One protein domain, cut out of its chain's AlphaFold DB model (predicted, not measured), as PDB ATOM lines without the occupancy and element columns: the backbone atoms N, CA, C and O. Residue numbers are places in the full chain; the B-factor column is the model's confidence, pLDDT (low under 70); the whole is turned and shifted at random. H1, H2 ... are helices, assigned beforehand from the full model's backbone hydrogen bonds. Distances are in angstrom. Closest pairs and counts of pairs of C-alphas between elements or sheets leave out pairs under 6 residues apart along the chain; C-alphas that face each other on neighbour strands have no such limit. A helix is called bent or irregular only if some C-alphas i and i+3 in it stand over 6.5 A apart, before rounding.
ATOM      1  N   LEU A   6     179.308 123.071 232.800       93.75
ATOM      2  CA  LEU A   6     178.030 123.166 232.085       93.75
ATOM      3  C   LEU A   6     177.043 122.085 232.534       93.75
ATOM      4  O   LEU A   6     175.853 122.377 232.643       93.75
ATOM      5  N   GLU A   7     177.514 120.873 232.848       93.69
ATOM      6  CA  GLU A   7     176.664 119.828 233.438       93.69
ATOM      7  C   GLU A   7     176.123 120.268 234.803       93.69
ATOM      8  O   GLU A   7     174.929 120.120 235.071       93.69
ATOM      9  N   GLU A   8     176.965 120.866 235.650       94.50
ATOM     10  CA  GLU A   8     176.540 121.402 236.949       94.50
ATOM     11  C   GLU A   8     175.490 122.510 236.793       94.50
ATOM     12  O   GLU A   8     174.451 122.486 237.459       94.50
ATOM     13  N   LEU A   9     175.719 123.460 235.883       95.50
ATOM     14  CA  LEU A   9     174.754 124.522 235.597       95.50
ATOM     15  C   LEU A   9     173.434 123.964 235.056       95.50
ATOM     16  O   LEU A   9     172.367 124.438 235.450       95.50
ATOM     17  N   LEU A  10     173.481 122.943 234.198       95.69
ATOM     18  CA  LEU A  10     172.287 122.277 233.689       95.69
ATOM     19  C   LEU A  10     171.500 121.591 234.814       95.69
ATOM     20  O   LEU A  10     170.276 121.707 234.861       95.69
ATOM     21  N   LEU A  11     172.178 120.918 235.749       95.25
ATOM     22  CA  LEU A  11     171.532 120.312 236.919       95.25
ATOM     23  C   LEU A  11     170.841 121.363 237.798       95.25
ATOM     24  O   LEU A  11     169.702 121.151 238.213       95.25
ATOM     25  N   LEU A  12     171.487 122.511 238.033       95.38
ATOM     26  CA  LEU A  12     170.879 123.631 238.761       95.38
ATOM     27  C   LEU A  12     169.645 124.182 238.036       95.38
ATOM     28  O   LEU A  12     168.623 124.444 238.674       95.38
ATOM     29  N   CYS A  13     169.712 124.318 236.709       96.06
ATOM     30  CA  CYS A  13     168.584 124.793 235.911       96.06
ATOM     31  C   CYS A  13     167.396 123.829 235.970       96.06
ATOM     32  O   CYS A  13     166.266 124.273 236.165       96.06
ATOM     33  N   ARG A  14     167.645 122.517 235.876       95.25
ATOM     34  CA  ARG A  14     166.603 121.488 236.018       95.25
ATOM     35  C   ARG A  14     165.953 121.532 237.393       95.25
ATOM     36  O   ARG A  14     164.733 121.587 237.474       95.25
ATOM     37  N   ALA A  15     166.752 121.591 238.456       95.62
ATOM     38  CA  ALA A  15     166.233 121.667 239.820       95.62
ATOM     39  C   ALA A  15     165.366 122.921 240.042       95.62
ATOM     40  O   ALA A  15     164.310 122.841 240.667       95.62
ATOM     41  N   ALA A  16     165.776 124.072 239.498       94.50
ATOM     42  CA  ALA A  16     164.979 125.296 239.548       94.50
ATOM     43  C   ALA A  16     163.670 125.167 238.753       94.50
ATOM     44  O   ALA A  16     162.612 125.523 239.268       94.50
ATOM     45  N   ALA A  17     163.712 124.606 237.542       93.88
ATOM     46  CA  ALA A  17     162.514 124.387 236.735       93.88
ATOM     47  C   ALA A  17     161.528 123.415 237.411       93.88
ATOM     48  O   ALA A  17     160.327 123.678 237.453       93.88
ATOM     49  N   GLU A  18     162.026 122.333 238.014       94.31
ATOM     50  CA  GLU A  18     161.228 121.376 238.794       94.31
ATOM     51  C   GLU A  18     160.584 122.015 240.032       94.31
ATOM     52  O   GLU A  18     159.475 121.647 240.419       94.31
ATOM     53  N   ALA A  19     161.246 123.010 240.629       94.25
ATOM     54  CA  ALA A  19     160.707 123.813 241.723       94.25
ATOM     55  C   ALA A  19     159.732 124.918 241.261       94.25
ATOM     56  O   ALA A  19     159.161 125.616 242.101       94.25
ATOM     57  N   GLY A  20     159.518 125.085 239.948       92.94
ATOM     58  CA  GLY A  20     158.689 126.150 239.373       92.94
ATOM     59  C   GLY A  20     159.350 127.535 239.383       92.94
ATOM     60  O   GLY A  20     158.657 128.549 239.297       92.94
ATOM     61  N   GLU A  21     160.675 127.595 239.521       93.31
ATOM     62  CA  GLU A  21     161.454 128.830 239.484       93.31
ATOM     63  C   GLU A  21     161.900 129.201 238.059       93.31
ATOM     64  O   GLU A  21     162.055 128.356 237.177       93.31
ATOM     65  N   ASP A  22     162.181 130.491 237.851       94.12
ATOM     66  CA  ASP A  22     162.754 131.017 236.605       94.12
ATOM     67  C   ASP A  22     164.257 130.703 236.528       94.12
ATOM     68  O   ASP A  22     165.123 131.529 236.845       94.12
ATOM     69  N   TRP A  23     164.556 129.464 236.132       95.12
ATOM     70  CA  TRP A  23     165.913 128.944 235.984       95.12
ATOM     71  C   TRP A  23     166.773 129.824 235.072       95.12
ATOM     72  O   TRP A  23     167.944 130.066 235.372       95.12
ATOM     73  N   ARG A  24     166.192 130.368 233.997       94.56
ATOM     74  CA  ARG A  24     166.909 131.173 233.006       94.56
ATOM     75  C   ARG A  24     167.380 132.485 233.608       94.56
ATOM     76  O   ARG A  24     168.550 132.845 233.480       94.56
ATOM     77  N   ARG A  25     166.502 133.186 234.328       95.25
ATOM     78  CA  ARG A  25     166.870 134.430 235.008       95.25
ATOM     79  C   ARG A  25     167.945 134.203 236.068       95.25
ATOM     80  O   ARG A  25     168.829 135.050 236.205       95.25
ATOM     81  N   ARG A  26     167.889 133.090 236.810       94.81
ATOM     82  CA  ARG A  26     168.919 132.742 237.806       94.81
ATOM     83  C   ARG A  26     170.255 132.415 237.143       94.81
ATOM     84  O   ARG A  26     171.282 132.957 237.549       94.81
ATOM     85  N   LEU A  27     170.237 131.628 236.071       95.88
ATOM     86  CA  LEU A  27     171.421 131.316 235.274       95.88
ATOM     87  C   LEU A  27     172.100 132.592 234.749       95.88
ATOM     88  O   LEU A  27     173.300 132.776 234.940       95.88
ATOM     89  N   GLU A  28     171.331 133.502 234.147       95.19
ATOM     90  CA  GLU A  28     171.840 134.736 233.531       95.19
ATOM     91  C   GLU A  28     172.394 135.757 234.534       95.19
ATOM     92  O   GLU A  28     173.350 136.480 234.214       95.19
ATOM     93  N   ARG A  29     171.758 135.873 235.709       95.19
ATOM     94  CA  ARG A  29     172.028 136.945 236.683       95.19
ATOM     95  C   ARG A  29     172.897 136.522 237.857       95.19
ATOM     96  O   ARG A  29     173.538 137.391 238.440       95.19
ATOM     97  N   GLU A  30     172.905 135.241 238.207       95.31
ATOM     98  CA  GLU A  30     173.588 134.734 239.399       95.31
ATOM     99  C   GLU A  30     174.658 133.712 239.011       95.31
ATOM    100  O   GLU A  30     175.849 133.966 239.201       95.31
ATOM    101  N   TRP A  31     174.257 132.586 238.417       96.06
ATOM    102  CA  TRP A  31     175.151 131.432 238.294       96.06
ATOM    103  C   TRP A  31     176.251 131.622 237.246       96.06
ATOM    104  O   TRP A  31     177.419 131.404 237.562       96.06
ATOM    105  N   LEU A  32     175.937 132.089 236.032       94.94
ATOM    106  CA  LEU A  32     176.966 132.325 235.008       94.94
ATOM    107  C   LEU A  32     177.975 133.408 235.400       94.94
ATOM    108  O   LEU A  32     179.171 133.163 235.236       94.94
ATOM    109  N   PRO A  33     177.566 134.578 235.934       95.19
ATOM    110  CA  PRO A  33     178.524 135.559 236.437       95.19
ATOM    111  C   PRO A  33     179.455 134.991 237.514       95.19
ATOM    112  O   PRO A  33     180.656 135.253 237.488       95.19
ATOM    113  N   GLN A  34     178.925 134.179 238.435       95.25
ATOM    114  CA  GLN A  34     179.728 133.547 239.481       95.25
ATOM    115  C   GLN A  34     180.715 132.519 238.911       95.25
ATOM    116  O   GLN A  34     181.880 132.488 239.318       95.25
ATOM    117  N   VAL A  35     180.275 131.702 237.952       95.38
ATOM    118  CA  VAL A  35     181.130 130.732 237.258       95.38
ATOM    119  C   VAL A  35     182.230 131.437 236.471       95.38
ATOM    120  O   VAL A  35     183.388 131.055 236.589       95.38
ATOM    121  N   LEU A  36     181.919 132.502 235.731       93.69
ATOM    122  CA  LEU A  36     182.928 133.292 235.019       93.69
ATOM    123  C   LEU A  36     183.960 133.898 235.979       93.69
ATOM    124  O   LEU A  36     185.147 133.908 235.673       93.69
ATOM    125  N   ALA A  37     183.537 134.342 237.165       94.81
ATOM    126  CA  ALA A  37     184.441 134.917 238.158       94.81
ATOM    127  C   ALA A  37     185.382 133.894 238.823       94.81
ATOM    128  O   ALA A  37     186.443 134.276 239.313       94.81
ATOM    129  N   THR A  38     185.003 132.614 238.883       94.56
ATOM    130  CA  THR A  38     185.700 131.605 239.711       94.56
ATOM    131  C   THR A  38     186.257 130.419 238.927       94.56
ATOM    132  O   THR A  38     187.220 129.794 239.362       94.56
ATOM    133  N   GLN A  39     185.671 130.109 237.773       93.88
ATOM    134  CA  GLN A  39     185.899 128.885 236.997       93.88
ATOM    135  C   GLN A  39     185.939 129.158 235.484       93.88
ATOM    136  O   GLN A  39     185.601 128.293 234.679       93.88
ATOM    137  N   ARG A  40     186.377 130.358 235.083       93.38
ATOM    138  CA  ARG A  40     186.424 130.818 233.686       93.38
ATOM    139  C   ARG A  40     187.015 129.795 232.711       93.38
ATOM    140  O   ARG A  40     186.386 129.466 231.712       93.38
ATOM    141  N   ASP A  41     188.208 129.282 233.003       92.75
ATOM    142  CA  ASP A  41     188.911 128.371 232.090       92.75
ATOM    143  C   ASP A  41     188.222 127.003 231.994       92.75
ATOM    144  O   ASP A  41     188.227 126.368 230.940       92.75
ATOM    145  N   GLN A  42     187.575 126.569 233.079       93.44
ATOM    146  CA  GLN A  42     186.777 125.344 233.087       93.44
ATOM    147  C   GLN A  42     185.501 125.523 232.262       93.44
ATOM    148  O   GLN A  42     185.158 124.638 231.484       93.44
ATOM    149  N   LEU A  43     184.849 126.688 232.353       93.88
ATOM    150  CA  LEU A  43     183.715 127.030 231.496       93.88
ATOM    151  C   LEU A  43     184.126 127.077 230.017       93.88
ATOM    152  O   LEU A  43     183.433 126.513 229.176       93.88
ATOM    153  N   ALA A  44     185.266 127.694 229.689       93.62
ATOM    154  CA  ALA A  44     185.785 127.724 228.321       93.62
ATOM    155  C   ALA A  44     186.032 126.308 227.773       93.62
ATOM    156  O   ALA A  44     185.680 126.005 226.630       93.62
ATOM    157  N   HIS A  45     186.609 125.427 228.597       93.44
ATOM    158  CA  HIS A  45     186.835 124.027 228.243       93.44
ATOM    159  C   HIS A  45     185.522 123.257 228.048       93.44
ATOM    160  O   HIS A  45     185.370 122.558 227.047       93.44
ATOM    161  N   ALA A  46     184.565 123.428 228.961       93.62
ATOM    162  CA  ALA A  46     183.242 122.823 228.876       93.62
ATOM    163  C   ALA A  46     182.504 123.258 227.602       93.62
ATOM    164  O   ALA A  46     182.053 122.415 226.831       93.62
ATOM    165  N   ILE A  47     182.475 124.563 227.300       94.44
ATOM    166  CA  ILE A  47     181.876 125.092 226.064       94.44
ATOM    167  C   ILE A  47     182.529 124.461 224.832       94.44
ATOM    168  O   ILE A  47     181.824 124.058 223.905       94.44
ATOM    169  N   ALA A  48     183.858 124.332 224.813       93.50
ATOM    170  CA  ALA A  48     184.564 123.695 223.707       93.50
ATOM    171  C   ALA A  48     184.235 122.203 223.570       93.50
ATOM    172  O   ALA A  48     184.098 121.719 222.448       93.50
ATOM    173  N   SER A  49     184.072 121.496 224.689       93.00
ATOM    174  CA  SER A  49     183.675 120.086 224.722       93.00
ATOM    175  C   SER A  49     182.261 119.882 224.168       93.00
ATOM    176  O   SER A  49     182.052 119.027 223.310       93.00
ATOM    177  N   TRP A  50     181.305 120.712 224.591       92.81
ATOM    178  CA  TRP A  50     179.898 120.602 224.197       92.81
ATOM    179  C   TRP A  50     179.641 121.065 222.761       92.81
ATOM    180  O   TRP A  50     178.958 120.393 221.996       92.81
ATOM    181  N   SER A  51     180.194 122.219 222.379       90.38
ATOM    182  CA  SER A  51     179.927 122.842 221.073       90.38
ATOM    183  C   SER A  51     180.917 122.440 219.974       90.38
ATOM    184  O   SER A  51     180.720 122.772 218.802       90.38
ATOM    185  N   GLY A  52     182.027 121.793 220.340       89.94
ATOM    186  CA  GLY A  52     183.161 121.540 219.451       89.94
ATOM    187  C   GLY A  52     183.955 122.799 219.073       89.94
ATOM    188  O   GLY A  52     184.793 122.739 218.168       89.94
ATOM    189  N   ARG A  53     183.694 123.956 219.707       86.75
ATOM    190  CA  ARG A  53     184.312 125.251 219.374       86.75
ATOM    191  C   ARG A  53     184.846 125.966 220.611       86.75
ATOM    192  O   ARG A  53     184.133 126.167 221.587       86.75
ATOM    193  N   GLY A  54     186.099 126.407 220.539       85.62
ATOM    194  CA  GLY A  54     186.701 127.234 221.582       85.62
ATOM    195  C   GLY A  54     186.151 128.659 221.575       85.62
ATOM    196  O   GLY A  54     185.949 129.249 220.513       85.62
ATOM    197  N   VAL A  55     185.958 129.214 222.769       86.50
ATOM    198  CA  VAL A  55     185.547 130.603 222.983       86.50
ATOM    199  C   VAL A  55     186.511 131.241 223.978       86.50
ATOM    200  O   VAL A  55     186.877 130.617 224.970       86.50
ATOM    201  N   SER A  56     186.967 132.462 223.695       81.62
ATOM    202  CA  SER A  56     188.024 133.133 224.469       81.62
ATOM    203  C   SER A  56     187.584 134.422 225.159       81.62
ATOM    204  O   SER A  56     188.324 134.927 226.001       81.62
ATOM    205  N   ASP A  57     186.419 134.955 224.800       92.06
ATOM    206  CA  ASP A  57     185.853 136.193 225.334       92.06
ATOM    207  C   ASP A  57     184.729 135.895 226.341       92.06
ATOM    208  O   ASP A  57     183.986 134.931 226.168       92.06
ATOM    209  N   ASP A  58     184.618 136.703 227.395       90.19
ATOM    210  CA  ASP A  58     183.688 136.464 228.509       90.19
ATOM    211  C   ASP A  58     182.225 136.676 228.110       90.19
ATOM    212  O   ASP A  58     181.349 135.930 228.556       90.19
ATOM    213  N   GLU A  59     181.947 137.643 227.234       92.00
ATOM    214  CA  GLU A  59     180.605 137.870 226.696       92.00
ATOM    215  C   GLU A  59     180.208 136.720 225.767       92.00
ATOM    216  O   GLU A  59     179.112 136.164 225.889       92.00
ATOM    217  N   ALA A  60     181.132 136.287 224.909       92.94
ATOM    218  CA  ALA A  60     180.928 135.133 224.044       92.94
ATOM    219  C   ALA A  60     180.759 133.826 224.840       92.94
ATOM    220  O   ALA A  60     179.912 133.004 224.491       92.94
ATOM    221  N   MET A  61     181.516 133.630 225.926       93.69
ATOM    222  CA  MET A  61     181.364 132.469 226.808       93.69
ATOM    223  C   MET A  61     180.010 132.475 227.508       93.69
ATOM    224  O   MET A  61     179.339 131.445 227.551       93.69
ATOM    225  N   LYS A  62     179.574 133.637 228.007       94.81
ATOM    226  CA  LYS A  62     178.246 133.787 228.604       94.81
ATOM    227  C   LYS A  62     177.151 133.437 227.598       94.81
ATOM    228  O   LYS A  62     176.254 132.665 227.928       94.81
ATOM    229  N   ALA A  63     177.228 133.982 226.385       94.69
ATOM    230  CA  ALA A  63     176.246 133.726 225.337       94.69
ATOM    231  C   ALA A  63     176.210 132.241 224.945       94.69
ATOM    232  O   ALA A  63     175.136 131.645 224.911       94.69
ATOM    233  N   ALA A  64     177.374 131.625 224.730       95.12
ATOM    234  CA  ALA A  64     177.472 130.212 224.374       95.12
ATOM    235  C   ALA A  64     176.921 129.295 225.474       95.12
ATOM    236  O   ALA A  64     176.147 128.390 225.178       95.12
ATOM    237  N   ALA A  65     177.261 129.551 226.741       94.88
ATOM    238  CA  ALA A  65     176.745 128.770 227.861       94.88
ATOM    239  C   ALA A  65     175.220 128.890 227.994       94.88
ATOM    240  O   ALA A  65     174.545 127.886 228.208       94.88
ATOM    241  N   LEU A  66     174.664 130.097 227.819       95.69
ATOM    242  CA  LEU A  66     173.213 130.304 227.819       95.69
ATOM    243  C   LEU A  66     172.522 129.521 226.710       95.69
ATOM    244  O   LEU A  66     171.517 128.870 226.980       95.69
ATOM    245  N   THR A  67     173.054 129.570 225.489       95.44
ATOM    246  CA  THR A  67     172.499 128.826 224.355       95.44
ATOM    247  C   THR A  67     172.542 127.322 224.607       95.44
ATOM    248  O   THR A  67     171.502 126.681 224.538       95.44
ATOM    249  N   LEU A  68     173.702 126.775 224.984       95.31
ATOM    250  CA  LEU A  68     173.871 125.335 225.213       95.31
ATOM    251  C   LEU A  68     172.962 124.811 226.333       95.31
ATOM    252  O   LEU A  68     172.359 123.749 226.202       95.31
ATOM    253  N   ILE A  69     172.839 125.558 227.435       95.69
ATOM    254  CA  ILE A  69     171.964 125.161 228.543       95.69
ATOM    255  C   ILE A  69     170.494 125.295 228.142       95.69
ATOM    256  O   ILE A  69     169.706 124.419 228.482       95.69
ATOM    257  N   ALA A  70     170.113 126.346 227.410       94.19
ATOM    258  CA  ALA A  70     168.741 126.507 226.940       94.19
ATOM    259  C   ALA A  70     168.320 125.375 225.993       94.19
ATOM    260  O   ALA A  70     167.255 124.802 226.194       94.19
ATOM    261  N   GLU A  71     169.176 125.003 225.039       94.44
ATOM    262  CA  GLU A  71     168.952 123.856 224.148       94.44
ATOM    263  C   GLU A  71     168.791 122.555 224.956       94.44
ATOM    264  O   GLU A  71     167.824 121.818 224.777       94.44
ATOM    265  N   ALA A  72     169.672 122.311 225.933       93.75
ATOM    266  CA  ALA A  72     169.601 121.117 226.777       93.75
ATOM    267  C   ALA A  72     168.377 121.082 227.717       93.75
ATOM    268  O   ALA A  72     167.912 120.001 228.097       93.75
ATOM    269  N   MET A  73     167.871 122.245 228.135       94.50
ATOM    270  CA  MET A  73     166.639 122.379 228.920       94.50
ATOM    271  C   MET A  73     165.399 122.144 228.048       94.50
ATOM    272  O   MET A  73     164.500 121.410 228.465       94.50
ATOM    273  N   GLU A  74     165.387 122.676 226.823       93.00
ATOM    274  CA  GLU A  74     164.319 122.466 225.839       93.00
ATOM    275  C   GLU A  74     164.198 120.985 225.446       93.00
ATOM    276  O   GLU A  74     163.102 120.420 225.509       93.00
ATOM    277  N   ASP A  75     165.321 120.316 225.167       91.44
ATOM    278  CA  ASP A  75     165.369 118.870 224.904       91.44
ATOM    279  C   ASP A  75     164.818 118.046 226.082       91.44
ATOM    280  O   ASP A  75     164.169 117.009 225.899       91.44
TER     281      ASP A  75
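This is residues 6 to 75 of the 79 residues of an uncharacterized protein of Thermoanaerobaculum aquaticum (UniProt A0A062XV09). A long helix, H2, is sharply bent into two arms. H1 and its first arm, H2a, form a helical hairpin, H3 packs slantwise on both of these helices and on the second arm, H2b, and H2b stands across the end of H1 at residue 6. The printed part has 70 residues with three named helices, in the order H1, H2, H3 along the chain, and no named strand; the class is all helix, and the helix packing is mostly crossed. The whole is compact, with a radius of gyration of the C-alphas of 11.4 A, and the C-alphas span 34 by 24 by 16 A along their three main axes.

H2, residues 23 to 51, was assigned as one helix by its hydrogen bonds but is bent: C-alphas 38 and 41 are 8.9 A apart. Its arms H2a, residues 23 to 38, and H2b, residues 41 to 51, stand at a steep tilt of 50 degrees, opposite ways. The arms are close but not clearly touching; their closest C-alphas, those of Leu 36 and Leu 43, are 7.2 A apart. H2a is itself irregular, with C-alphas 29 and 32 7.0 A apart and a kink of 34 degrees near residue 30. H1, residues 6 to 18, touches H2a at a shallow tilt of 29 degrees, opposite ways, as a hairpin; the closest C-alphas, of Cys 13 and Trp 23, are 4.9 A apart. With residue 6 alone, H1 only just touches H2b, with 3 pairs of C-alphas within 8 A, the closest those of Leu 6 and Ala 46 at 6.1 A; their lines are about perpendicular at 78 degrees. H3, residues 58 to 75, touches H2a at a steep tilt of 41 degrees, opposite ways, closest at the C-alphas of Leu 32 and Lys 62, 6.7 A apart. With residues 61 to 68 alone H3 touches H2b, the same way at a steep tilt of 46 degrees, closest at the C-alphas of Ile 47 and Ala 65, 6.6 A. With residues 65 to 73 alone it touches H1, the same way at a steep tilt of 51 degrees, closest at the C-alphas of Leu 10 and Ile 69, 5.9 A. In H1, H2b and H3 every O i to N i+4 pair is within hydrogen-bond range; in H2a 9 of 12 are.

H2a measures 20.3 A from first to last C-alpha, beginning at C-alpha 23, (165.913, 128.944, 235.984), and H2b 15.3 A. H1 measures 18.2 A from C-alpha 6 at (178.030, 123.166, 232.085). H3 measures 25.7 A and ends at C-alpha 75, (165.369, 118.870, 224.904).

The two C-alphas farthest apart, those of Gly 20 and Ser 56, are 33.6 A apart. The link from H1 to H2 is tight, with 4 residues, and that from H2 to H3 is short, with 6. The printed part has no cut; its mean pLDDT is 93.7, and no printed residue is under 70.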